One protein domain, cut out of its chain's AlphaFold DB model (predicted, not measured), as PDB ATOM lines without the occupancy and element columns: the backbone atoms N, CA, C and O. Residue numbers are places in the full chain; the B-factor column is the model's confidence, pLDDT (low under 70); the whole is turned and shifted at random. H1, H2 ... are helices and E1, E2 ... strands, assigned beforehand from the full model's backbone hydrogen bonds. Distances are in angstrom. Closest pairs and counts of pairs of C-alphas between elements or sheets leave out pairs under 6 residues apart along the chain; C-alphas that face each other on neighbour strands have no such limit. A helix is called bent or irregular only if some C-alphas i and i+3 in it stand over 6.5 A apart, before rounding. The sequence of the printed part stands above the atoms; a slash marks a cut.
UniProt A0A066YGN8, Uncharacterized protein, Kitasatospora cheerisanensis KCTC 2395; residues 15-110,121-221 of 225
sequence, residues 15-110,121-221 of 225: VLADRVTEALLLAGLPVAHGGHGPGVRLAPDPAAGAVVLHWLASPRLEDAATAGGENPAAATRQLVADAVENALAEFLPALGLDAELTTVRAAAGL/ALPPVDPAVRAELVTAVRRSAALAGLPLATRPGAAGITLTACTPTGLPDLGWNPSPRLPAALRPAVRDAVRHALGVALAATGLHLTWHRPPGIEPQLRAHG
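AT A GLANCE: This is residues 15 to 110 and 121 to 221 of the 225 residues of an uncharacterized protein of Kitasatospora cheerisanensis KCTC 2395 (UniProt A0A066YGN8). Two lobes of similar make stand side by side, and the long helices H3 and H5, one from each lobe, pack along each other between them. One lobe is a strongly twisted four-stranded sheet with H1 and H3 over it; in the other, the hairpins E5 E6 and E7 E8 lie edge to edge, E6 beside E8, with H4 and H5 packed on them, and the short H2 lies near one end of H3. The printed part has 197 residues, in the order H1 E1 E2 H2 H3 E3 E4 H4 E5 E6 H5 E7 E8, of class mixed, helices and strands. The larger sheet runs E1 E2 E4 E3, antiparallel. The whole is compact, with a radius of gyration of the C-alphas of 16.8 A and spans of 51 by 41 by 32 A.

IN THESE COORDINATES: H1, residues 15 to 27, begins at C-alpha 15 (222.836, 377.648, 377.066) and is 18.3 A long. E1, 39 to 45, and E2, 50 to 56, precede H2, 60 to 67, and H3, 73 to 91, 27.6 A long. E3 is 97 to 100 and E4 103 to 106. After the cut come H4, 131 to 144, 19.7 A, E5, 156 to 162, and E6, 167 to 173. H5, 180 to 200, is 30.8 A long, with a kink of 29 degrees near residue 190; it is irregular, C-alphas 181 and 184 being 7.1 A apart. E7 is 204 to 208, and E8, 216 to 220, ends at C-alpha 220 (218.570, 419.592, 368.020).

HOW THE PARTS SIT: H1 and H3 are on one face of the larger sheet, making two layers, helices and sheet. H1 runs across the strands over E4, at a height over the sheet of 6.4 A. E2, H2 H3 and E3 form a split strand-helix-strand unit, two strands of one sheet joined through helices, with E4 between them in the sheet, and its crossover is right-handed. In the hairpin E1 and E2, N 41 and O 54 are 2.8 A apart; between E2 and E4, N 104 and O 51 are 2.8 A apart. H3 and H5 touch at a shallow tilt of 13 degrees, opposite ways; their closest C-alphas, Val 80 and Ala 197, are 4.5 A apart. H4 touches H5, about perpendicular at 86 degrees, closest at the C-alphas of Ser 140 and Leu 198, 5.6 A. The closest C-alphas of E6 and E8, Asp 169 and Arg 218, are 4.8 A apart. Every O i to N i+4 pair is within hydrogen-bond range in H1, H2, H3 and H4, and 15 of 17 in H5.

THE WHOLE: The C-alphas of Ala 47 and Thr 165, the two farthest apart, are 53.7 A apart. Residues 111 to 120 are not printed, and C-alphas 110 and 121 are 32.2 A apart across the cut. The links H1 to E1 and H4 to E5 are long. Mean pLDDT of the printed part is 78.8; 33 residues are under 70, among them 61 to 73.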
ATOM      1  N   VAL A  15     223.194 377.084 375.760       80.12
ATOM      2  CA  VAL A  15     222.836 377.648 377.066       80.12
ATOM      3  C   VAL A  15     223.418 379.049 377.222       80.12
ATOM      4  O   VAL A  15     222.733 379.957 377.694       80.12
ATOM      5  N   LEU A  16     224.675 379.248 376.824       78.50
ATOM      6  CA  LEU A  16     225.301 380.569 376.845       78.50
ATOM      7  C   LEU A  16     224.640 381.513 375.829       78.50
ATOM      8  O   LEU A  16     224.367 382.666 376.160       78.50
ATOM      9  N   ALA A  17     224.324 381.018 374.631       80.88
ATOM     10  CA  ALA A  17     223.615 381.769 373.598       80.88
ATOM     11  C   ALA A  17     222.245 382.263 374.070       80.88
ATOM     12  O   ALA A  17     221.912 383.434 373.864       80.88
ATOM     13  N   ASP A  18     221.478 381.395 374.730       83.38
ATOM     14  CA  ASP A  18     220.161 381.729 375.267       83.38
ATOM     15  C   ASP A  18     220.272 382.784 376.369       83.38
ATOM     16  O   ASP A  18     219.545 383.775 376.340       83.38
ATOM     17  N   ARG A  19     221.238 382.649 377.288       82.12
ATOM     18  CA  ARG A  19     221.470 383.633 378.365       82.12
ATOM     19  C   ARG A  19     221.885 385.000 377.837       82.12
ATOM     20  O   ARG A  19     221.382 386.019 378.301       82.12
ATOM     21  N   VAL A  20     222.792 385.033 376.864       83.25
ATOM     22  CA  VAL A  20     223.206 386.276 376.204       83.25
ATOM     23  C   VAL A  20     222.014 386.902 375.483       83.25
ATOM     24  O   VAL A  20     221.744 388.087 375.653       83.25
ATOM     25  N   THR A  21     221.258 386.108 374.725       84.50
ATOM     26  CA  THR A  21     220.051 386.575 374.027       84.50
ATOM     27  C   THR A  21     219.034 387.146 375.014       84.50
ATOM     28  O   THR A  21     218.490 388.226 374.790       84.50
ATOM     29  N   GLU A  22     218.816 386.473 376.138       83.81
ATOM     30  CA  GLU A  22     217.931 386.931 377.202       83.81
ATOM     31  C   GLU A  22     218.405 388.256 377.810       83.81
ATOM     32  O   GLU A  22     217.616 389.198 377.912       83.81
ATOM     33  N   ALA A  23     219.691 388.374 378.148       84.31
ATOM     34  CA  ALA A  23     220.279 389.601 378.681       84.31
ATOM     35  C   ALA A  23     220.102 390.790 377.720       84.31
ATOM     36  O   ALA A  23     219.720 391.884 378.144       84.31
ATOM     37  N   LEU A  24     220.290 390.566 376.418       85.75
ATOM     38  CA  LEU A  24     220.073 391.575 375.379       85.75
ATOM     39  C   LEU A  24     218.599 391.995 375.292       85.75
ATOM     40  O   LEU A  24     218.289 393.189 375.267       85.75
ATOM     41  N   LEU A  25     217.675 391.032 375.336       85.06
ATOM     42  CA  LEU A  25     216.236 391.302 375.348       85.06
ATOM     43  C   LEU A  25     215.792 392.037 376.624       85.06
ATOM     44  O   LEU A  25     214.923 392.912 376.559       85.06
ATOM     45  N   LEU A  26     216.390 391.729 377.779       84.00
ATOM     46  CA  LEU A  26     216.163 392.443 379.039       84.00
ATOM     47  C   LEU A  26     216.703 393.877 378.980       84.00
ATOM     48  O   LEU A  26     216.030 394.807 379.438       84.00
ATOM     49  N   ALA A  27     217.858 394.077 378.348       81.31
ATOM     50  CA  ALA A  27     218.404 395.402 378.082       81.31
ATOM     51  C   ALA A  27     217.563 396.199 377.071       81.31
ATOM     52  O   ALA A  27     217.623 397.427 377.064       81.31
ATOM     53  N   GLY A  28     216.727 395.523 376.275       81.69
ATOM     54  CA  GLY A  28     215.894 396.130 375.238       81.69
ATOM     55  C   GLY A  28     216.587 396.243 373.881       81.69
ATOM     56  O   GLY A  28     216.128 397.008 373.034       81.69
ATOM     57  N   LEU A  29     217.692 395.523 373.682       85.12
ATOM     58  CA  LEU A  29     218.473 395.533 372.451       85.12
ATOM     59  C   LEU A  29     217.994 394.429 371.491       85.12
ATOM     60  O   LEU A  29     217.695 393.315 371.929       85.12
ATOM     61  N   PRO A  30     217.913 394.713 370.179       84.00
ATOM     62  CA  PRO A  30     217.572 393.707 369.183       84.00
ATOM     63  C   PRO A  30     218.731 392.727 368.976       84.00
ATOM     64  O   PRO A  30     219.901 393.107 369.033       84.00
ATOM     65  N   VAL A  31     218.397 391.470 368.681       83.06
ATOM     66  CA  VAL A  31     219.360 390.414 368.344       83.06
ATOM     67  C   VAL A  31     219.204 390.061 366.866       83.06
ATOM     68  O   VAL A  31     218.112 389.710 366.421       83.06
ATOM     69  N   ALA A  32     220.292 390.128 366.101       82.25
ATOM     70  CA  ALA A  32     220.299 389.871 364.663       82.25
ATOM     71  C   ALA A  32     220.316 388.357 364.378       82.25
ATOM     72  O   ALA A  32     221.370 387.740 364.194       82.25
ATOM     73  N   HIS A  33     219.138 387.729 364.383       68.50
ATOM     74  CA  HIS A  33     218.995 386.291 364.130       68.50
ATOM     75  C   HIS A  33     219.295 385.954 362.661       68.50
ATOM     76  O   HIS A  33     218.790 386.597 361.742       68.50
ATOM     77  N   GLY A  34     220.134 384.939 362.429       62.53
ATOM     78  CA  GLY A  34     220.497 384.492 361.076       62.53
ATOM     79  C   GLY A  34     221.285 385.519 360.253       62.53
ATOM     80  O   GLY A  34     221.358 385.386 359.038       62.53
ATOM     81  N   GLY A  35     221.849 386.554 360.889       59.22
ATOM     82  CA  GLY A  35     222.561 387.633 360.194       59.22
ATOM     83  C   GLY A  35     221.651 388.599 359.428       59.22
ATOM     84  O   GLY A  35     222.147 389.411 358.648       59.22
ATOM     85  N   HIS A  36     220.333 388.530 359.639       58.50
ATOM     86  CA  HIS A  36     219.367 389.402 358.983       58.50
ATOM     87  C   HIS A  36     218.880 390.504 359.932       58.50
ATOM     88  O   HIS A  36     218.361 390.231 361.013       58.50
ATOM     89  N   GLY A  37     218.991 391.757 359.479       65.88
ATOM     90  CA  GLY A  37     218.508 392.941 360.196       65.88
ATOM     91  C   GLY A  37     219.504 393.522 361.211       65.88
ATOM     92  O   GLY A  37     220.500 392.880 361.540       65.88
ATOM     93  N   PRO A  38     219.265 394.762 361.675       76.75
ATOM     94  CA  PRO A  38     220.133 395.410 362.647       76.75
ATOM     95  C   PRO A  38     219.986 394.814 364.053       76.75
ATOM     96  O   PRO A  38     218.893 394.403 364.451       76.75
ATOM     97  N   GLY A  39     221.073 394.826 364.821       83.75
ATOM     98  CA  GLY A  39     221.117 394.365 366.207       83.75
ATOM     99  C   GLY A  39     222.399 393.617 366.556       83.75
ATOM    100  O   GLY A  39     223.338 393.559 365.766       83.75
ATOM    101  N   VAL A  40     222.442 393.025 367.746       83.81
ATOM    102  CA  VAL A  40     223.605 392.253 368.200       83.81
ATOM    103  C   VAL A  40     223.625 390.899 367.498       83.81
ATOM    104  O   VAL A  40     222.703 390.095 367.642       83.81
ATOM    105  N   ARG A  41     224.686 390.632 366.741       86.31
ATOM    106  CA  ARG A  41     225.012 389.312 366.210       86.31
ATOM    107  C   ARG A  41     225.880 388.571 367.220       86.31
ATOM    108  O   ARG A  41     226.896 389.097 367.660       86.31
ATOM    109  N   LEU A  42     225.493 387.337 367.522       85.81
ATOM    110  CA  LEU A  42     226.282 386.410 368.325       85.81
ATOM    111  C   LEU A  42     227.129 385.550 367.381       85.81
ATOM    112  O   LEU A  42     226.593 384.948 366.447       85.81
ATOM    113  N   ALA A  43     228.433 385.487 367.623       84.19
ATOM    114  CA  ALA A  43     229.353 384.598 366.923       84.19
ATOM    115  C   ALA A  43     230.079 383.699 367.940       84.19
ATOM    116  O   ALA A  43     230.528 384.201 368.968       84.19
ATOM    117  N   PRO A  44     230.187 382.380 367.702       80.12
ATOM    118  CA  PRO A  44     230.944 381.513 368.596       80.12
ATOM    119  C   PRO A  44     232.442 381.823 368.508       80.12
ATOM    120  O   PRO A  44     232.974 381.978 367.408       80.12
ATOM    121  N   ASP A  45     233.123 381.822 369.654       80.38
ATOM    122  CA  ASP A  45     234.580 381.703 369.751       80.38
ATOM    123  C   ASP A  45     234.926 380.382 370.458       80.38
ATOM    124  O   ASP A  45     235.000 380.319 371.691       80.38
ATOM    125  N   PRO A  46     235.117 379.292 369.689       71.44
ATOM    126  CA  PRO A  46     235.415 377.977 370.246       71.44
ATOM    127  C   PRO A  46     236.772 377.917 370.949       71.44
ATOM    128  O   PRO A  46     236.954 377.085 371.833       71.44
ATOM    129  N   ALA A  47     237.725 378.773 370.562       75.75
ATOM    130  CA  ALA A  47     239.062 378.784 371.146       75.75
ATOM    131  C   ALA A  47     239.049 379.404 372.551       75.75
ATOM    132  O   ALA A  47     239.770 378.939 373.433       75.75
ATOM    133  N   ALA A  48     238.200 380.411 372.766       69.69
ATOM    134  CA  ALA A  48     238.009 381.050 374.065       69.69
ATOM    135  C   ALA A  48     236.858 380.453 374.896       69.69
ATOM    136  O   ALA A  48     236.670 380.865 376.042       69.69
ATOM    137  N   GLY A  49     236.076 379.520 374.335       74.50
ATOM    138  CA  GLY A  49     234.868 378.990 374.975       74.50
ATOM    139  C   GLY A  49     233.826 380.080 375.247       74.50
ATOM    140  O   GLY A  49     233.210 380.093 376.312       74.50
ATOM    141  N   ALA A  50     233.684 381.031 374.322       81.88
ATOM    142  CA  ALA A  50     232.951 382.274 374.535       81.88
ATOM    143  C   ALA A  50     232.014 382.623 373.369       81.88
ATOM    144  O   ALA A  50     232.014 381.977 372.316       81.88
ATOM    145  N   VAL A  51     231.213 383.671 373.564       82.44
ATOM    146  CA  VAL A  51     230.400 384.295 372.514       82.44
ATOM    147  C   VAL A  51     230.921 385.696 372.256       82.44
ATOM    148  O   VAL A  51     230.990 386.506 373.177       82.44
ATOM    149  N   VAL A  52     231.244 385.988 371.004       85.00
ATOM    150  CA  VAL A  52     231.583 387.337 370.559       85.00
ATOM    151  C   VAL A  52     230.304 388.054 370.150       85.00
ATOM    152  O   VAL A  52     229.488 387.523 369.387       85.00
ATOM    153  N   LEU A  53     230.132 389.261 370.672       85.25
ATOM    154  CA  LEU A  53     229.035 390.152 370.335       85.25
ATOM    155  C   LEU A  53     229.505 391.166 369.304       85.25
ATOM    156  O   LEU A  53     230.505 391.847 369.508       85.25
ATOM    157  N   HIS A  54     228.758 391.278 368.212       85.88
ATOM    158  CA  HIS A  54     228.998 392.284 367.188       85.88
ATOM    159  C   HIS A  54     227.744 393.099 366.952       85.88
ATOM    160  O   HIS A  54     226.698 392.531 366.619       85.88
ATOM    161  N   TRP A  55     227.832 394.420 367.060       85.88
ATOM    162  CA  TRP A  55     226.707 395.261 366.673       85.88
ATOM    163  C   TRP A  55     226.615 395.388 365.149       85.88
ATOM    164  O   TRP A  55     227.542 395.835 364.474       85.88
ATOM    165  N   LEU A  56     225.462 395.021 364.593       82.69
ATOM    166  CA  LEU A  56     225.133 395.239 363.191       82.69
ATOM    167  C   LEU A  56     224.218 396.456 363.078       82.69
ATOM    168  O   LEU A  56     223.033 396.394 363.406       82.69
ATOM    169  N   ALA A  57     224.761 397.570 362.586       76.31
ATOM    170  CA  ALA A  57     223.948 398.718 362.200       76.31
ATOM    171  C   ALA A  57     223.058 398.386 360.984       76.31
ATOM    172  O   ALA A  57     223.223 397.363 360.313       76.31
ATOM    173  N   SER A  58     222.097 399.259 360.677       76.44
ATOM    174  CA  SER A  58     221.206 399.055 359.532       76.44
ATOM    175  C   SER A  58     221.984 399.071 358.212       76.44
ATOM    176  O   SER A  58     222.790 399.979 358.015       76.44
ATOM    177  N   PRO A  59     221.694 398.174 357.250       69.06
ATOM    178  CA  PRO A  59     222.293 398.231 355.912       69.06
ATOM    179  C   PRO A  59     222.073 399.584 355.216       69.06
ATOM    180  O   PRO A  59     222.915 400.054 354.462       69.06
ATOM    181  N   ARG A  60     220.964 400.266 355.544       70.94
ATOM    182  CA  ARG A  60     220.625 401.602 355.023       70.94
ATOM    183  C   ARG A  60     221.550 402.712 355.532       70.94
ATOM    184  O   ARG A  60     221.507 403.820 355.005       70.94
ATOM    185  N   LEU A  61     222.354 402.444 356.564       68.00
ATOM    186  CA  LEU A  61     223.379 403.368 357.048       68.00
ATOM    187  C   LEU A  61     224.438 403.631 355.978       68.00
ATOM    188  O   LEU A  61     224.926 404.753 355.878       68.00
ATOM    189  N   GLU A  62     224.754 402.631 355.153       61.66
ATOM    190  CA  GLU A  62     225.709 402.780 354.054       61.66
ATOM    191  C   GLU A  62     225.171 403.719 352.980       61.66
ATOM    192  O   GLU A  62     225.832 404.696 352.627       61.66
ATOM    193  N   ASP A  63     223.935 403.485 352.540       64.31
ATOM    194  CA  ASP A  63     223.254 404.329 351.557       64.31
ATOM    195  C   ASP A  63     223.145 405.785 352.045       64.31
ATOM    196  O   ASP A  63     223.395 406.727 351.292       64.31
ATOM    197  N   ALA A  64     222.826 405.984 353.330       60.59
ATOM    198  CA  ALA A  64     222.687 407.309 353.930       60.59
ATOM    199  C   ALA A  64     224.026 408.049 354.077       60.59
ATOM    200  O   ALA A  64     224.098 409.243 353.788       60.59
ATOM    201  N   ALA A  65     225.086 407.359 354.504       57.94
ATOM    202  CA  ALA A  65     226.413 407.957 354.652       57.94
ATOM    203  C   ALA A  65     227.035 408.315 353.291       57.94
ATOM    204  O   ALA A  65     227.644 409.372 353.150       57.94
ATOM    205  N   THR A  66     226.807 407.487 352.267       60.03
ATOM    206  CA  THR A  66     227.291 407.742 350.899       60.03
ATOM    207  C   THR A  66     226.601 408.958 350.267       60.03
ATOM    208  O   THR A  66     227.227 409.705 349.521       60.03
ATOM    209  N   ALA A  67     225.334 409.216 350.614       60.38
ATOM    210  CA  ALA A  67     224.608 410.416 350.191       60.38
ATOM    211  C   ALA A  67     225.053 411.708 350.917       60.38
ATOM    212  O   ALA A  67     224.762 412.801 350.436       60.38
ATOM    213  N   GLY A  68     225.732 411.592 352.068       55.88
ATOM    214  CA  GLY A  68     226.131 412.705 352.944       55.88
ATOM    215  C   GLY A  68     227.547 413.256 352.726       55.88
ATOM    216  O   GLY A  68     227.943 414.185 353.421       55.88
ATOM    217  N   GLY A  69     228.314 412.702 351.784       54.44
ATOM    218  CA  GLY A  69     229.492 413.340 351.181       54.44
ATOM    219  C   GLY A  69     230.788 413.453 351.996       54.44
ATOM    220  O   GLY A  69     231.830 413.626 351.372       54.44
ATOM    221  N   GLU A  70     230.789 413.332 353.328       55.28
ATOM    222  CA  GLU A  70     231.991 413.695 354.118       55.28
ATOM    223  C   GLU A  70     232.465 412.671 355.163       55.28
ATOM    224  O   GLU A  70     233.595 412.777 355.631       55.28
ATOM    225  N   ASN A  71     231.684 411.635 355.494       54.22
ATOM    226  CA  ASN A  71     232.133 410.564 356.392       54.22
ATOM    227  C   ASN A  71     232.088 409.201 355.691       54.22
ATOM    228  O   ASN A  71     231.021 408.800 355.216       54.22
ATOM    229  N   PRO A  72     233.207 408.450 355.625       66.25
ATOM    230  CA  PRO A  72     233.186 407.127 355.027       66.25
ATOM    231  C   PRO A  72     232.262 406.241 355.864       66.25
ATOM    232  O   PRO A  72     232.472 406.069 357.062       66.25
ATOM    233  N   ALA A  73     231.242 405.657 355.230       67.12
ATOM    234  CA  ALA A  73     230.214 404.830 355.868       67.12
ATOM    235  C   ALA A  73     230.766 403.740 356.810       67.12
ATOM    236  O   ALA A  73     230.071 403.287 357.721       67.12
ATOM    237  N   ALA A  74     232.006 403.302 356.575       70.94
ATOM    238  CA  ALA A  74     232.742 402.381 357.428       70.94
ATOM    239  C   ALA A  74     233.115 402.989 358.796       70.94
ATOM    240  O   ALA A  74     232.910 402.337 359.813       70.94
ATOM    241  N   ALA A  75     233.586 404.240 358.847       76.12
ATOM    242  CA  ALA A  75     233.935 404.916 360.099       76.12
ATOM    243  C   ALA A  75     232.693 405.182 360.961       76.12
ATOM    244  O   ALA A  75     232.704 404.921 362.160       76.12
ATOM    245  N   THR A  76     231.588 405.616 360.344       74.44
ATOM    246  CA  THR A  76     230.303 405.779 361.041       74.44
ATOM    247  C   THR A  76     229.797 404.455 361.612       74.44
ATOM    248  O   THR A  76     229.343 404.414 362.753       74.44
ATOM    249  N   ARG A  77     229.898 403.356 360.850       74.81
ATOM    250  CA  ARG A  77     229.544 402.017 361.342       74.81
ATOM    251  C   ARG A  77     230.402 401.593 362.521       74.81
ATOM    252  O   ARG A  77     229.841 401.121 363.503       74.81
ATOM    253  N   GLN A  78     231.715 401.785 362.425       81.38
ATOM    254  CA  GLN A  78     232.634 401.422 363.496       81.38
ATOM    255  C   GLN A  78     232.323 402.207 364.772       81.38
ATOM    256  O   GLN A  78     232.165 401.603 365.819       81.38
ATOM    257  N   LEU A  79     232.100 403.522 364.677       82.25
ATOM    258  CA  LEU A  79     231.733 404.345 365.835       82.25
ATOM    259  C   LEU A  79     230.417 403.905 366.491       82.25
ATOM    260  O   LEU A  79     230.314 403.888 367.715       82.25
ATOM    261  N   VAL A  80     229.402 403.558 365.690       80.94
ATOM    262  CA  VAL A  80     228.132 403.026 366.213       80.94
ATOM    263  C   VAL A  80     228.359 401.672 366.887       80.94
ATOM    264  O   VAL A  80     227.814 401.443 367.965       80.94
ATOM    265  N   ALA A  81     229.155 400.794 366.272       83.69
ATOM    266  CA  ALA A  81     229.461 399.482 366.822       83.69
ATOM    267  C   ALA A  81     230.228 399.595 368.144       83.69
ATOM    268  O   ALA A  81     229.732 399.108 369.156       83.69
ATOM    269  N   ASP A  82     231.333 400.343 368.166       85.06
ATOM    270  CA  ASP A  82     232.161 400.573 369.353       85.06
ATOM    271  C   ASP A  82     231.336 401.158 370.506       85.06
ATOM    272  O   ASP A  82     231.474 400.749 371.655       85.06
ATOM    273  N   ALA A  83     230.448 402.117 370.222       83.62
ATOM    274  CA  ALA A  83     229.604 402.723 371.245       83.62
ATOM    275  C   ALA A  83     228.661 401.704 371.899       83.62
ATOM    276  O   ALA A  83     228.543 401.671 373.125       83.62
ATOM    277  N   VAL A  84     227.986 400.877 371.094       83.44
ATOM    278  CA  VAL A  84     227.050 399.872 371.611       83.44
ATOM    279  C   VAL A  84     227.800 398.731 372.296       83.44
ATOM    280  O   VAL A  84     227.388 398.300 373.368       83.44
ATOM    281  N   GLU A  85     228.915 398.282 371.730       85.00
ATOM    282  CA  GLU A  85     229.768 397.231 372.290       85.00
ATOM    283  C   GLU A  85     230.370 397.637 373.644       85.00
ATOM    284  O   GLU A  85     230.296 396.866 374.600       85.00
ATOM    285  N   ASN A  86     230.819 398.886 373.794       83.56
ATOM    286  CA  ASN A  86     231.257 399.410 375.092       83.56
ATOM    287  C   ASN A  86     230.131 399.414 376.137       83.56
ATOM    288  O   ASN A  86     230.359 399.037 377.285       83.56
ATOM    289  N   ALA A  87     228.903 399.782 375.751       83.50
ATOM    290  CA  ALA A  87     227.766 399.699 376.669       83.50
ATOM    291  C   ALA A  87     227.453 398.248 377.065       83.50
ATOM    292  O   ALA A  87     227.155 397.992 378.231       83.50
ATOM    293  N   LEU A  88     227.551 397.295 376.130       83.75
ATOM    294  CA  LEU A  88     227.401 395.867 376.428       83.75
ATOM    295  C   LEU A  88     228.429 395.419 377.478       83.75
ATOM    296  O   LEU A  88     228.044 394.814 378.479       83.75
ATOM    297  N   ALA A  89     229.708 395.755 377.294       83.19
ATOM    298  CA  ALA A  89     230.761 395.424 378.255       83.19
ATOM    299  C   ALA A  89     230.500 396.007 379.655       83.19
ATOM    300  O   ALA A  89     230.844 395.385 380.658       83.19
ATOM    301  N   GLU A  90     229.862 397.176 379.733       85.06
ATOM    302  CA  GLU A  90     229.566 397.843 381.000       85.06
ATOM    303  C   GLU A  90     228.410 397.180 381.773       85.06
ATOM    304  O   GLU A  90     228.521 396.973 382.983       85.06
ATOM    305  N   PHE A  91     227.299 396.826 381.109       81.44
ATOM    306  CA  PHE A  91     226.107 396.344 381.825       81.44
ATOM    307  C   PHE A  91     225.969 394.816 381.897       81.44
ATOM    308  O   PHE A  91     225.280 394.325 382.795       81.44
ATOM    309  N   LEU A  92     226.576 394.047 380.985       84.69
ATOM    310  CA  LEU A  92     226.461 392.579 380.991       84.69
ATOM    311  C   LEU A  92     226.973 391.932 382.298       84.69
ATOM    312  O   LEU A  92     226.284 391.034 382.796       84.69
ATOM    313  N   PRO A  93     228.052 392.423 382.945       84.00
ATOM    314  CA  PRO A  93     228.463 391.945 384.269       84.00
ATOM    315  C   PRO A  93     227.377 392.085 385.337       84.00
ATOM    316  O   PRO A  93     227.169 391.174 386.139       84.00
ATOM    317  N   ALA A  94     226.607 393.176 385.308       81.38
ATOM    318  CA  ALA A  94     225.490 393.385 386.230       81.38
ATOM    319  C   ALA A  94     224.317 392.413 385.988       81.38
ATOM    320  O   ALA A  94     223.474 392.232 386.868       81.38
ATOM    321  N   LEU A  95     224.267 391.773 384.815       76.31
ATOM    322  CA  LEU A  95     223.304 390.725 384.459       76.31
ATOM    323  C   LEU A  95     223.839 389.309 384.727       76.31
ATOM    324  O   LEU A  95     223.182 388.334 384.367       76.31
ATOM    325  N   GLY A  96     225.004 389.179 385.370       77.62
ATOM    326  CA  GLY A  96     225.608 387.880 385.663       77.62
ATOM    327  C   GLY A  96     226.249 387.231 384.435       77.62
ATOM    328  O   GLY A  96     226.234 386.008 384.309       77.62
ATOM    329  N   LEU A  97     226.785 388.033 383.515       81.25
ATOM    330  CA  LEU A  97     227.581 387.571 382.381       81.25
ATOM    331  C   LEU A  97     228.996 388.125 382.506       81.25
ATOM    332  O   LEU A  97     229.175 389.329 382.639       81.25
ATOM    333  N   ASP A  98     229.999 387.255 382.460       80.00
ATOM    334  CA  ASP A  98     231.388 387.706 382.457       80.00
ATOM    335  C   ASP A  98     231.704 388.246 381.059       80.00
ATOM    336  O   ASP A  98     231.672 387.487 380.089       80.00
ATOM    337  N   ALA A  99     231.892 389.559 380.938       75.88
ATOM    338  CA  ALA A  99     232.027 390.244 379.660       75.88
ATOM    339  C   ALA A  99     233.287 391.115 379.640       75.88
ATOM    340  O   ALA A  99     233.445 392.005 380.474       75.88
ATOM    341  N   GLU A 100     234.150 390.896 378.647       74.56
ATOM    342  CA  GLU A 100     235.323 391.729 378.376       74.56
ATOM    343  C   GLU A 100     235.239 392.275 376.946       74.56
ATOM    344  O   GLU A 100     235.331 391.505 375.987       74.56
ATOM    345  N   LEU A 101     235.055 393.599 376.822       62.16
ATOM    346  CA  LEU A 101     234.894 394.393 375.587       62.16
ATOM    347  C   LEU A 101     233.746 393.939 374.659       62.16
ATOM    348  O   LEU A 101     232.824 394.703 374.409       62.16
ATOM    349  N   THR A 102     233.771 392.699 374.177       65.62
ATOM    350  CA  THR A 102     232.739 392.056 373.337       65.62
ATOM    351  C   THR A 102     232.654 390.542 373.522       65.62
ATOM    352  O   THR A 102     231.799 389.891 372.919       65.62
ATOM    353  N   THR A 103     233.524 389.960 374.346       71.12
ATOM    354  CA  THR A 103     233.580 388.519 374.593       71.12
ATOM    355  C   THR A 103     232.802 388.201 375.854       71.12
ATOM    356  O   THR A 103     233.129 388.723 376.917       71.12
ATOM    357  N   VAL A 104     231.797 387.334 375.749       72.81
ATOM    358  CA  VAL A 104     230.962 386.921 376.879       72.81
ATOM    359  C   VAL A 104     231.190 385.461 377.232       72.81
ATOM    360  O   VAL A 104     231.172 384.582 376.365       72.81
ATOM    361  N   ARG A 105     231.351 385.203 378.528       75.69
ATOM    362  CA  ARG A 105     231.509 383.884 379.135       75.69
ATOM    363  C   ARG A 105     230.402 383.630 380.156       75.69
ATOM    364  O   ARG A 105     229.798 384.550 380.713       75.69
ATOM    365  N   ALA A 106     230.120 382.354 380.399       59.69
ATOM    366  CA  ALA A 106     229.130 381.958 381.390       59.69
ATOM    367  C   ALA A 106     229.614 382.322 382.803       59.69
ATOM    368  O   ALA A 106     230.611 381.769 383.267       59.69
ATOM    369  N   ALA A 107     228.891 383.193 383.514       57.50
ATOM    370  CA  ALA A 107     229.111 383.367 384.947       57.50
ATOM    371  C   ALA A 107     228.341 382.307 385.758       57.50
ATOM    372  O   ALA A 107     227.356 381.708 385.301       57.50
ATOM    373  N   ALA A 108     228.795 382.074 386.989       42.16
ATOM    374  CA  ALA A 108     228.182 381.131 387.914       42.16
ATOM    375  C   ALA A 108     226.866 381.686 388.501       42.16
ATOM    376  O   ALA A 108     226.853 382.282 389.571       42.16
ATOM    377  N   GLY A 109     225.758 381.414 387.803       47.72
ATOM    378  CA  GLY A 109     224.388 381.434 388.332       47.72
ATOM    379  C   GLY A 109     223.646 382.776 388.271       47.72
ATOM    380  O   GLY A 109     224.165 383.782 388.729       47.72
ATOM    381  N   LEU A 110     222.411 382.743 387.737       44.34
ATOM    382  CA  LEU A 110     221.242 383.623 387.978       44.34
ATOM    383  C   LEU A 110     220.064 383.165 387.062       44.34
ATOM    384  O   LEU A 110     220.291 382.330 386.181       44.34
ATOM    385  N   ALA A 121     203.594 398.588 366.793       51.47
ATOM    386  CA  ALA A 121     202.738 399.737 367.081       51.47
ATOM    387  C   ALA A 121     203.564 401.022 366.908       51.47
ATOM    388  O   ALA A 121     204.786 401.010 367.071       51.47
ATOM    389  N   LEU A 122     202.905 402.130 366.563       53.31
ATOM    390  CA  LEU A 122     203.540 403.447 366.468       53.31
ATOM    391  C   LEU A 122     203.965 403.937 367.865       53.31
ATOM    392  O   LEU A 122     203.163 403.842 368.792       53.31
ATOM    393  N   PRO A 123     205.185 404.485 368.026       60.53
ATOM    394  CA  PRO A 123     205.686 404.892 369.332       60.53
ATOM    395  C   PRO A 123     204.939 406.110 369.885       60.53
ATOM    396  O   PRO A 123     204.701 407.057 369.128       60.53
ATOM    397  N   PRO A 124     204.586 406.121 371.186       69.75
ATOM    398  CA  PRO A 124     204.052 407.289 371.856       69.75
ATOM    399  C   PRO A 124     205.139 408.350 371.880       69.75
ATOM    400  O   PRO A 124     206.279 408.109 372.278       69.75
ATOM    401  N   VAL A 125     204.771 409.537 371.438       75.38
ATOM    402  CA  VAL A 125     205.626 410.707 371.514       75.38
ATOM    403  C   VAL A 125     204.822 411.778 372.214       75.38
ATOM    404  O   VAL A 125     203.635 411.938 371.926       75.38
ATOM    405  N   ASP A 126     205.460 412.476 373.145       76.56
ATOM    406  CA  ASP A 126     204.868 413.659 373.750       76.56
ATOM    407  C   ASP A 126     204.522 414.671 372.635       76.56
ATOM    408  O   ASP A 126     205.417 415.055 371.871       76.56
ATOM    409  N   PRO A 127     203.249 415.089 372.495       75.56
ATOM    410  CA  PRO A 127     202.825 415.999 371.432       75.56
ATOM    411  C   PRO A 127     203.508 417.371 371.504       75.56
ATOM    412  O   PRO A 127     203.487 418.104 370.518       75.56
ATOM    413  N   ALA A 128     204.124 417.724 372.638       82.50
ATOM    414  CA  ALA A 128     204.906 418.946 372.781       82.50
ATOM    415  C   ALA A 128     206.292 418.872 372.110       82.50
ATOM    416  O   ALA A 128     206.972 419.895 372.025       82.50
ATOM    417  N   VAL A 129     206.736 417.703 371.630       83.56
ATOM    418  CA  VAL A 129     207.991 417.557 370.873       83.56
ATOM    419  C   VAL A 129     207.759 417.904 369.404       83.56
ATOM    420  O   VAL A 129     206.842 417.403 368.756       83.56
ATOM    421  N   ARG A 130     208.651 418.721 368.841       84.69
ATOM    422  CA  ARG A 130     208.626 419.114 367.426       84.69
ATOM    423  C   ARG A 130     208.685 417.895 366.491       84.69
ATOM    424  O   ARG A 130     209.612 417.088 366.576       84.69
ATOM    425  N   ALA A 131     207.725 417.772 365.572       84.50
ATOM    426  CA  ALA A 131     207.548 416.597 364.707       84.50
ATOM    427  C   ALA A 131     208.753 416.314 363.787       84.50
ATOM    428  O   ALA A 131     209.071 415.156 363.487       84.50
ATOM    429  N   GLU A 132     209.459 417.357 363.362       83.75
ATOM    430  CA  GLU A 132     210.693 417.262 362.588       83.75
ATOM    431  C   GLU A 132     211.823 416.595 363.385       83.75
ATOM    432  O   GLU A 132     212.538 415.755 362.837       83.75
ATOM    433  N   LEU A 133     211.930 416.867 364.692       85.38
ATOM    434  CA  LEU A 133     212.918 416.232 365.572       85.38
ATOM    435  C   LEU A 133     212.564 414.771 365.816       85.38
ATOM    436  O   LEU A 133     213.435 413.908 365.772       85.38
ATOM    437  N   VAL A 134     211.276 414.470 365.980       86.75
ATOM    438  CA  VAL A 134     210.783 413.087 366.070       86.75
ATOM    439  C   VAL A 134     211.144 412.302 364.810       86.75
ATOM    440  O   VAL A 134     211.590 411.159 364.893       86.75
ATOM    441  N   THR A 135     210.976 412.914 363.639       86.38
ATOM    442  CA  THR A 135     211.314 412.301 362.348       86.38
ATOM    443  C   THR A 135     212.821 412.093 362.201       86.38
ATOM    444  O   THR A 135     213.241 411.019 361.766       86.38
ATOM    445  N   ALA A 136     213.633 413.076 362.601       85.12
ATOM    446  CA  ALA A 136     215.089 412.972 362.594       85.12
ATOM    447  C   ALA A 136     215.569 411.850 363.524       85.12
ATOM    448  O   ALA A 136     216.295 410.965 363.082       85.12
ATOM    449  N   VAL A 137     215.068 411.799 364.764       86.56
ATOM    450  CA  VAL A 137     215.399 410.729 365.717       86.56
ATOM    451  C   VAL A 137     214.959 409.365 365.190       86.56
ATOM    452  O   VAL A 137     215.734 408.418 365.259       86.56
ATOM    453  N   ARG A 138     213.755 409.244 364.616       87.56
ATOM    454  CA  ARG A 138     213.282 407.990 363.998       87.56
ATOM    455  C   ARG A 138     214.211 407.507 362.897       87.56
ATOM    456  O   ARG A 138     214.524 406.320 362.844       87.56
ATOM    457  N   ARG A 139     214.658 408.417 362.034       83.50
ATOM    458  CA  ARG A 139     215.607 408.106 360.966       83.50
ATOM    459  C   ARG A 139     216.950 407.665 361.546       83.50
ATOM    460  O   ARG A 139     217.410 406.584 361.205       83.50
ATOM    461  N   SER A 140     217.534 408.451 362.444       82.81
ATOM    462  CA  SER A 140     218.817 408.159 363.091       82.81
ATOM    463  C   SER A 140     218.802 406.840 363.862       82.81
ATOM    464  O   SER A 140     219.689 406.014 363.678       82.81
ATOM    465  N   ALA A 141     217.750 406.576 364.641       85.12
ATOM    466  CA  ALA A 141     217.564 405.308 365.342       85.12
ATOM    467  C   ALA A 141     217.456 404.131 364.361       85.12
ATOM    468  O   ALA A 141     218.125 403.116 364.541       85.12
ATOM    469  N   ALA A 142     216.690 404.284 363.276       83.62
ATOM    470  CA  ALA A 142     216.572 403.256 362.245       83.62
ATOM    471  C   ALA A 142     217.894 402.989 361.505       83.62
ATOM    472  O   ALA A 142     218.134 401.852 361.103       83.62
ATOM    473  N   LEU A 143     218.747 404.000 361.327       78.50
ATOM    474  CA  LEU A 143     220.083 403.849 360.741       78.50
ATOM    475  C   LEU A 143     221.055 403.178 361.724       78.50
ATOM    476  O   LEU A 143     221.774 402.253 361.348       78.50
ATOM    477  N   ALA A 144     221.020 403.585 362.992       77.94
ATOM    478  CA  ALA A 144     221.828 402.997 364.056       77.94
ATOM    479  C   ALA A 144     221.387 401.572 364.432       77.94
ATOM    480  O   ALA A 144     222.152 400.858 365.070       77.94
ATOM    481  N   GLY A 145     220.182 401.148 364.034       78.56
ATOM    482  CA  GLY A 145     219.631 399.842 364.395       78.56
ATOM    483  C   GLY A 145     218.979 399.794 365.778       78.56
ATOM    484  O   GLY A 145     218.787 398.717 366.337       78.56
ATOM    485  N   LEU A 146     218.666 400.955 366.351       84.88
ATOM    486  CA  LEU A 146     218.175 401.091 367.717       84.88
ATOM    487  C   LEU A 146     216.640 401.160 367.745       84.88
ATOM    488  O   LEU A 146     216.039 401.899 366.957       84.88
ATOM    489  N   PRO A 147     215.973 400.428 368.655       86.19
ATOM    490  CA  PRO A 147     214.523 400.446 368.757       86.19
ATOM    491  C   PRO A 147     214.025 401.730 369.424       86.19
ATOM    492  O   PRO A 147     214.637 402.251 370.356       86.19
ATOM    493  N   LEU A 148     212.859 402.201 368.989       87.38
ATOM    494  CA  LEU A 148     212.070 403.213 369.691       87.38
ATOM    495  C   LEU A 148     211.003 402.528 370.541       87.38
ATOM    496  O   LEU A 148     210.365 401.578 370.084       87.38
ATOM    497  N   ALA A 149     210.770 403.039 371.747       87.31
ATOM    498  CA  ALA A 149     209.717 402.542 372.620       87.31
ATOM    499  C   ALA A 149     208.350 402.737 371.952       87.31
ATOM    500  O   ALA A 149     207.927 403.862 371.716       87.31
ATOM    501  N   THR A 150     207.649 401.641 371.652       80.25
ATOM    502  CA  THR A 150     206.387 401.643 370.882       80.25
ATOM    503  C   THR A 150     205.136 401.945 371.710       80.25
ATOM    504  O   THR A 150     204.059 402.145 371.161       80.25
ATOM    505  N   ARG A 151     205.257 401.978 373.041       78.62
ATOM    506  CA  ARG A 151     204.207 402.327 374.018       78.62
ATOM    507  C   ARG A 151     204.855 402.801 375.326       78.62
ATOM    508  O   ARG A 151     206.037 402.510 375.533       78.62
ATOM    509  N   PRO A 152     204.135 403.505 376.220       79.50
ATOM    510  CA  PRO A 152     204.718 403.947 377.481       79.50
ATOM    511  C   PRO A 152     205.233 402.738 378.268       79.50
ATOM    512  O   PRO A 152     204.541 401.726 378.389       79.50
ATOM    513  N   GLY A 153     206.480 402.808 378.737       79.25
ATOM    514  CA  GLY A 153     207.132 401.703 379.444       79.25
ATOM    515  C   GLY A 153     207.640 400.548 378.564       79.25
ATOM    516  O   GLY A 153     208.203 399.600 379.112       79.25
ATOM    517  N   ALA A 154     207.500 400.603 377.232       84.31
ATOM    518  CA  ALA A 154     208.150 399.641 376.333       84.31
ATOM    519  C   ALA A 154     209.661 399.863 376.245       84.31
ATOM    520  O   ALA A 154     210.145 400.970 376.473       84.31
ATOM    521  N   ALA A 155     210.386 398.799 375.901       86.81
ATOM    522  CA  ALA A 155     211.825 398.861 375.719       86.81
ATOM    523  C   ALA A 155     212.212 399.729 374.509       86.81
ATOM    524  O   ALA A 155     211.510 399.708 373.495       86.81
ATOM    525  N   GLY A 156     213.327 400.450 374.610       89.44
ATOM    526  CA  GLY A 156     213.901 401.252 373.529       89.44
ATOM    527  C   GLY A 156     214.102 402.726 373.881       89.44
ATOM    528  O   GLY A 156     213.956 403.148 375.033       89.44
ATOM    529  N   ILE A 157     214.429 403.515 372.858       90.19
ATOM    530  CA  ILE A 157     214.585 404.968 372.948       90.19
ATOM    531  C   ILE A 157     213.235 405.593 373.302       90.19
ATOM    532  O   ILE A 157     212.217 405.332 372.655       90.19
ATOM    533  N   THR A 158     213.244 406.456 374.309       91.38
ATOM    534  CA  THR A 158     212.091 407.253 374.738       91.38
ATOM    535  C   THR A 158     212.306 408.718 374.388       91.38
ATOM    536  O   THR A 158     213.436 409.204 374.401       91.38
ATOM    537  N   LEU A 159     211.210 409.401 374.058       89.69
ATOM    538  CA  LEU A 159     211.182 410.816 373.709       89.69
ATOM    539  C   LEU A 159     210.284 411.537 374.706       89.69
ATOM    540  O   LEU A 159     209.079 411.279 374.736       89.69
ATOM    541  N   THR A 160     210.861 412.432 375.500       88.25
ATOM    542  CA  THR A 160     210.101 413.270 376.438       88.25
ATOM    543  C   THR A 160     210.322 414.739 376.116       88.25
ATOM    544  O   THR A 160     211.422 415.127 375.722       88.25
ATOM    545  N   ALA A 161     209.279 415.564 376.222       84.44
ATOM    546  CA  ALA A 161     209.452 416.997 376.047       84.44
ATOM    547  C   ALA A 161     210.247 417.563 377.229       84.44
ATOM    548  O   ALA A 161     209.955 417.269 378.390       84.44
ATOM    549  N   CYS A 162     211.245 418.393 376.939       79.25
ATOM    550  CA  CYS A 162     212.010 419.105 377.957       79.25
ATOM    551  C   CYS A 162     211.893 420.621 377.768       79.25
ATOM    552  O   CYS A 162     211.363 421.101 376.768       79.25
ATOM    553  N   THR A 163     212.358 421.389 378.753       72.50
ATOM    554  CA  THR A 163     212.401 422.856 378.691       72.50
ATOM    555  C   THR A 163     213.735 423.339 378.106       72.50
ATOM    556  O   THR A 163     214.783 422.950 378.632       72.50
ATOM    557  N   PRO A 164     213.756 424.237 377.102       67.25
ATOM    558  CA  PRO A 164     212.609 424.919 376.497       67.25
ATOM    559  C   PRO A 164     211.739 423.979 375.654       67.25
ATOM    560  O   PRO A 164     212.248 423.086 374.980       67.25
ATOM    561  N   THR A 165     210.424 424.211 375.710       72.38
ATOM    562  CA  THR A 165     209.387 423.402 375.053       72.38
ATOM    563  C   THR A 165     209.693 423.175 373.574       72.38
ATOM    564  O   THR A 165     210.080 424.110 372.873       72.38
ATOM    565  N   GLY A 166     209.482 421.953 373.087       70.31
ATOM    566  CA  GLY A 166     209.732 421.582 371.693       70.31
ATOM    567  C   GLY A 166     210.977 420.725 371.471       70.31
ATOM    568  O   GLY A 166     211.043 420.046 370.445       70.31
ATOM    569  N   LEU A 167     211.935 420.708 372.406       81.50
ATOM    570  CA  LEU A 167     213.126 419.854 372.326       81.50
ATOM    571  C   LEU A 167     212.884 418.491 372.999       81.50
ATOM    572  O   LEU A 167     212.364 418.455 374.119       81.50
ATOM    573  N   PRO A 168     213.277 417.372 372.364       86.06
ATOM    574  CA  PRO A 168     213.228 416.063 372.992       86.06
ATOM    575  C   PRO A 168     214.440 415.841 373.900       86.06
ATOM    576  O   PRO A 168     215.584 416.041 373.482       86.06
ATOM    577  N   ASP A 169     214.179 415.359 375.108       89.38
ATOM    578  CA  ASP A 169     215.146 414.612 375.907       89.38
ATOM    579  C   ASP A 169     215.065 413.125 375.535       89.38
ATOM    580  O   ASP A 169     213.976 412.530 375.500       89.38
ATOM    581  N   LEU A 170     216.222 412.557 375.199       90.62
ATOM    582  CA  LEU A 170     216.395 411.175 374.778       90.62
ATOM    583  C   LEU A 170     216.762 410.309 375.982       90.62
ATOM    584  O   LEU A 170     217.854 410.412 376.544       90.62
ATOM    585  N   GLY A 171     215.867 409.390 376.331       90.62
ATOM    586  CA  GLY A 171     216.111 408.381 377.357       90.62
ATOM    587  C   GLY A 171     216.211 406.975 376.775       90.62
ATOM    588  O   GLY A 171     215.742 406.712 375.666       90.62
ATOM    589  N   TRP A 172     216.729 406.041 377.569       91.25
ATOM    590  CA  TRP A 172     216.599 404.609 377.311       91.25
ATOM    591  C   TRP A 172     215.676 403.964 378.339       91.25
ATOM    592  O   TRP A 172     215.829 404.152 379.555       91.25
ATOM    593  N   ASN A 173     214.730 403.166 377.858       90.06
ATOM    594  CA  ASN A 173     213.943 402.308 378.720       90.06
ATOM    595  C   ASN A 173     214.331 400.843 378.472       90.06
ATOM    596  O   ASN A 173     214.087 400.341 377.377       90.06
ATOM    597  N   PRO A 174     214.908 400.133 379.459       86.69
ATOM    598  CA  PRO A 174     215.109 398.696 379.337       86.69
ATOM    599  C   PRO A 174     213.774 397.953 379.455       86.69
ATOM    600  O   PRO A 174     212.760 398.522 379.889       86.69
ATOM    601  N   SER A 175     213.774 396.661 379.120       85.25
ATOM    602  CA  SER A 175     212.590 395.802 379.217       85.25
ATOM    603  C   SER A 175     211.914 395.938 380.580       85.25
ATOM    604  O   SER A 175     212.603 395.954 381.600       85.25
ATOM    605  N   PRO A 176     210.573 396.001 380.663       81.00
ATOM    606  CA  PRO A 176     209.869 396.022 381.947       81.00
ATOM    607  C   PRO A 176     210.113 394.750 382.777       81.00
ATOM    608  O   PRO A 176     209.845 394.750 383.972       81.00
ATOM    609  N   ARG A 177     210.635 393.684 382.156       83.62
ATOM    610  CA  ARG A 177     211.037 392.446 382.835       83.62
ATOM    611  C   ARG A 177     212.389 392.555 383.547       83.62
ATOM    612  O   ARG A 177     212.690 391.703 384.372       83.62
ATOM    613  N   LEU A 178     213.193 393.578 383.243       83.44
ATOM    614  CA  LEU A 178     214.472 393.797 383.914       83.44
ATOM    615  C   LEU A 178     214.229 394.181 385.388       83.44
ATOM    616  O   LEU A 178     213.494 395.152 385.628       83.44
ATOM    617  N   PRO A 179     214.858 393.488 386.360       84.56
ATOM    618  CA  PRO A 179     214.733 393.802 387.781       84.56
ATOM    619  C   PRO A 179     215.001 395.278 388.078       84.56
ATOM    620  O   PRO A 179     215.975 395.847 387.588       84.56
ATOM    621  N   ALA A 180     214.156 395.893 388.912       83.31
ATOM    622  CA  ALA A 180     214.183 397.333 389.187       83.31
ATOM    623  C   ALA A 180     215.564 397.848 389.630       83.31
ATOM    624  O   ALA A 180     215.979 398.918 389.191       83.31
ATOM    625  N   ALA A 181     216.286 397.058 390.428       84.88
ATOM    626  CA  ALA A 181     217.623 397.384 390.920       84.88
ATOM    627  C   ALA A 181     218.687 397.496 389.810       84.88
ATOM    628  O   ALA A 181     219.653 398.232 389.971       84.88
ATOM    629  N   LEU A 182     218.504 396.805 388.680       84.19
ATOM    630  CA  LEU A 182     219.458 396.776 387.561       84.19
ATOM    631  C   LEU A 182     219.119 397.798 386.467       84.19
ATOM    632  O   LEU A 182     219.933 398.069 385.585       84.19
ATOM    633  N   ARG A 183     217.918 398.389 386.510       86.69
ATOM    634  CA  ARG A 183     217.455 399.341 385.489       86.69
ATOM    635  C   ARG A 183     218.334 400.589 385.368       86.69
ATOM    636  O   ARG A 183     218.557 400.980 384.225       86.69
ATOM    637  N   PRO A 184     218.808 401.225 386.461       85.44
ATOM    638  CA  PRO A 184     219.654 402.412 386.352       85.44
ATOM    639  C   PRO A 184     220.969 402.115 385.630       85.44
ATOM    640  O   PRO A 184     221.279 402.797 384.664       85.44
ATOM    641  N   ALA A 185     221.661 401.031 385.999       84.56
ATOM    642  CA  ALA A 185     222.929 400.642 385.378       84.56
ATOM    643  C   ALA A 185     222.791 400.414 383.862       84.56
ATOM    644  O   ALA A 185     223.544 400.980 383.074       84.56
ATOM    645  N   VAL A 186     221.771 399.656 383.437       86.06
ATOM    646  CA  VAL A 186     221.501 399.436 382.005       86.06
ATOM    647  C   VAL A 186     221.116 400.740 381.303       86.06
ATOM    648  O   VAL A 186     221.535 400.985 380.173       86.06
ATOM    649  N   ARG A 187     220.308 401.591 381.947       87.00
ATOM    650  CA  ARG A 187     219.911 402.883 381.377       87.00
ATOM    651  C   ARG A 187     221.123 403.781 381.161       87.00
ATOM    652  O   ARG A 187     221.228 404.348 380.079       87.00
ATOM    653  N   ASP A 188     222.000 403.909 382.148       83.69
ATOM    654  CA  ASP A 188     223.144 404.816 382.096       83.69
ATOM    655  C   ASP A 188     224.169 404.378 381.044       83.69
ATOM    656  O   ASP A 188     224.530 405.194 380.188       83.69
ATOM    657  N   ALA A 189     224.523 403.086 381.026       84.69
ATOM    658  CA  ALA A 189     225.424 402.505 380.029       84.69
ATOM    659  C   ALA A 189     224.900 402.730 378.599       84.69
ATOM    660  O   ALA A 189     225.590 403.267 377.727       84.69
ATOM    661  N   VAL A 190     223.623 402.407 378.353       86.38
ATOM    662  CA  VAL A 190     223.029 402.571 377.018       86.38
ATOM    663  C   VAL A 190     222.843 404.046 376.661       86.38
ATOM    664  O   VAL A 190     223.050 404.416 375.507       86.38
ATOM    665  N   ARG A 191     222.513 404.931 377.612       82.69
ATOM    666  CA  ARG A 191     222.319 406.365 377.329       82.69
ATOM    667  C   ARG A 191     223.596 407.025 376.806       82.69
ATOM    668  O   ARG A 191     223.507 407.901 375.945       82.69
ATOM    669  N   HIS A 192     224.769 406.601 377.276       79.00
ATOM    670  CA  HIS A 192     226.037 407.064 376.716       79.00
ATOM    671  C   HIS A 192     226.212 406.606 375.258       79.00
ATOM    672  O   HIS A 192     226.452 407.437 374.377       79.00
ATOM    673  N   ALA A 193     225.986 405.316 374.990       85.06
ATOM    674  CA  ALA A 193     226.062 404.753 373.642       85.06
ATOM    675  C   ALA A 193     225.075 405.404 372.662       85.06
ATOM    676  O   ALA A 193     225.437 405.680 371.518       85.06
ATOM    677  N   LEU A 194     223.853 405.723 373.112       85.44
ATOM    678  CA  LEU A 194     222.854 406.442 372.313       85.44
ATOM    679  C   LEU A 194     223.395 407.777 371.795       85.44
ATOM    680  O   LEU A 194     223.197 408.098 370.625       85.44
ATOM    681  N   GLY A 195     224.080 408.540 372.653       83.06
ATOM    682  CA  GLY A 195     224.652 409.836 372.292       83.06
ATOM    683  C   GLY A 195     225.651 409.731 371.143       83.06
ATOM    684  O   GLY A 195     225.566 410.492 370.182       83.06
ATOM    685  N   VAL A 196     226.553 408.752 371.207       84.12
ATOM    686  CA  VAL A 196     227.562 408.524 370.163       84.12
ATOM    687  C   VAL A 196     226.920 407.968 368.892       84.12
ATOM    688  O   VAL A 196     227.134 408.509 367.808       84.12
ATOM    689  N   ALA A 197     226.083 406.934 369.019       83.94
ATOM    690  CA  ALA A 197     225.481 406.254 367.877       83.94
ATOM    691  C   ALA A 197     224.580 407.187 367.057       83.94
ATOM    692  O   ALA A 197     224.683 407.246 365.834       83.94
ATOM    693  N   LEU A 198     223.717 407.963 367.716       83.94
ATOM    694  CA  LEU A 198     222.810 408.875 367.023       83.94
ATOM    695  C   LEU A 198     223.556 410.079 366.426       83.94
ATOM    696  O   LEU A 198     223.243 410.473 365.298       83.94
ATOM    697  N   ALA A 199     224.576 410.610 367.109       83.75
ATOM    698  CA  ALA A 199     225.427 411.665 366.556       83.75
ATOM    699  C   ALA A 199     226.185 411.204 365.305       83.75
ATOM    700  O   ALA A 199     226.220 411.925 364.307       83.75
ATOM    701  N   ALA A 200     226.700 409.972 365.308       80.38
ATOM    702  CA  ALA A 200     227.367 409.380 364.150       80.38
ATOM    703  C   ALA A 200     226.431 409.254 362.929       80.38
ATOM    704  O   ALA A 200     226.885 409.349 361.791       80.38
ATOM    705  N   THR A 201     225.116 409.113 363.149       77.88
ATOM    706  CA  THR A 201     224.094 409.124 362.078       77.88
ATOM    707  C   THR A 201     223.617 410.523 361.663       77.88
ATOM    708  O   THR A 201     222.634 410.641 360.930       77.88
ATOM    709  N   GLY A 202     224.283 411.583 362.130       75.69
ATOM    710  CA  GLY A 202     224.000 412.970 361.753       75.69
ATOM    711  C   GLY A 202     222.975 413.692 362.633       75.69
ATOM    712  O   GLY A 202     222.504 414.760 362.249       75.69
ATOM    713  N   LEU A 203     222.605 413.146 363.799       82.56
ATOM    714  CA  LEU A 203     221.743 413.854 364.751       82.56
ATOM    715  C   LEU A 203     222.574 414.803 365.627       82.56
ATOM    716  O   LEU A 203     223.492 414.370 366.318       82.56
ATOM    717  N   HIS A 204     222.232 416.089 365.671       85.12
ATOM    718  CA  HIS A 204     222.901 417.020 366.581       85.12
ATOM    719  C   HIS A 204     222.420 416.803 368.016       85.12
ATOM    720  O   HIS A 204     221.245 417.003 368.323       85.12
ATOM    721  N   LEU A 205     223.337 416.407 368.900       86.06
ATOM    722  CA  LEU A 205     223.045 416.072 370.289       86.06
ATOM    723  C   LEU A 205     223.890 416.896 371.255       86.06
ATOM    724  O   LEU A 205     225.069 417.139 371.010       86.06
ATOM    725  N   THR A 206     223.307 417.276 372.390       86.50
ATOM    726  CA  THR A 206     224.054 417.908 373.486       86.50
ATOM    727  C   THR A 206     223.607 417.373 374.835       86.50
ATOM    728  O   THR A 206     222.405 417.300 375.108       86.50
ATOM    729  N   TRP A 207     224.569 417.111 375.714       86.62
ATOM    730  CA  TRP A 207     224.290 416.893 377.126       86.62
ATOM    731  C   TRP A 207     223.942 418.210 377.808       86.62
ATOM    732  O   TRP A 207     224.733 419.151 377.812       86.62
ATOM    733  N   HIS A 208     222.770 418.260 378.425       84.06
ATOM    734  CA  HIS A 208     222.330 419.365 379.256       84.06
ATOM    735  C   HIS A 208     222.224 418.885 380.704       84.06
ATOM    736  O   HIS A 208     221.615 417.855 380.974       84.06
ATOM    737  N   ARG A 209     222.822 419.613 381.650       86.75
ATOM    738  CA  ARG A 209     222.836 419.249 383.077       86.75
ATOM    739  C   ARG A 209     222.160 420.353 383.894       86.75
ATOM    740  O   ARG A 209     222.864 421.210 384.428       86.75
ATOM    741  N   PRO A 210     220.815 420.390 383.944       79.62
ATOM    742  CA  PRO A 210     220.118 421.363 384.768       79.62
ATOM    743  C   PRO A 210     220.404 421.092 386.254       79.62
ATOM    744  O   PRO A 210     220.492 419.930 386.656       79.62
ATOM    745  N   PRO A 211     220.522 422.131 387.094       80.50
ATOM    746  CA  PRO A 211     220.679 421.936 388.528       80.50
ATOM    747  C   PRO A 211     219.442 421.238 389.114       80.50
ATOM    748  O   PRO A 211     218.311 421.633 388.840       80.50
ATOM    749  N   GLY A 212     219.660 420.204 389.931       80.12
ATOM    750  CA  GLY A 212     218.593 419.486 390.642       80.12
ATOM    751  C   GLY A 212     217.768 418.505 389.799       80.12
ATOM    752  O   GLY A 212     216.789 417.965 390.307       80.12
ATOM    753  N   ILE A 213     218.143 418.262 388.540       80.88
ATOM    754  CA  ILE A 213     217.478 417.311 387.636       80.88
ATOM    755  C   ILE A 213     218.541 416.381 387.030       80.88
ATOM    756  O   ILE A 213     219.718 416.731 386.942       80.88
ATOM    757  N   GLU A 214     218.132 415.180 386.622       81.69
ATOM    758  CA  GLU A 214     218.994 414.232 385.917       81.69
ATOM    759  C   GLU A 214     219.569 414.845 384.616       81.69
ATOM    760  O   GLU A 214     218.871 415.610 383.941       81.69
ATOM    761  N   PRO A 215     220.830 414.540 384.238       83.44
ATOM    762  CA  PRO A 215     221.379 414.925 382.941       83.44
ATOM    763  C   PRO A 215     220.480 414.506 381.772       83.44
ATOM    764  O   PRO A 215     220.025 413.371 381.702       83.44
ATOM    765  N   GLN A 216     220.276 415.416 380.826       86.81
ATOM    766  CA  GLN A 216     219.395 415.248 379.673       86.81
ATOM    767  C   GLN A 216     220.224 415.163 378.394       86.81
ATOM    768  O   GLN A 216     221.154 415.956 378.206       86.81
ATOM    769  N   LEU A 217     219.874 414.244 377.498       88.12
ATOM    770  CA  LEU A 217     220.485 414.131 376.175       88.12
ATOM    771  C   LEU A 217     219.531 414.749 375.156       88.12
ATOM    772  O   LEU A 217     218.544 414.137 374.759       88.12
ATOM    773  N   ARG A 218     219.810 415.984 374.742       87.81
ATOM    774  CA  ARG A 218     218.884 416.764 373.912       87.81
ATOM    775  C   ARG A 218     219.212 416.634 372.439       87.81
ATOM    776  O   ARG A 218     220.372 416.825 372.074       87.81
ATOM    777  N   ALA A 219     218.192 416.389 371.614       85.19
ATOM    778  CA  ALA A 219     218.330 416.456 370.163       85.19
ATOM    779  C   ALA A 219     217.929 417.817 369.606       85.19
ATOM    780  O   ALA A 219     216.883 418.370 369.948       85.19
ATOM    781  N   HIS A 220     218.762 418.325 368.707       81.62
ATOM    782  CA  HIS A 220     218.570 419.592 368.020       81.62
ATOM    783  C   HIS A 220     218.267 419.340 366.553       81.62
ATOM    784  O   HIS A 220     218.696 418.344 365.965       81.62
ATOM    785  N   GLY A 221     217.506 420.254 365.958       65.62
ATOM    786  CA  GLY A 221     217.317 420.245 364.513       65.62
ATOM    787  C   GLY A 221     218.635 420.582 363.825       65.62
ATOM    788  O   GLY A 221     219.552 421.074 364.490       65.62
TER     789      GLY A 221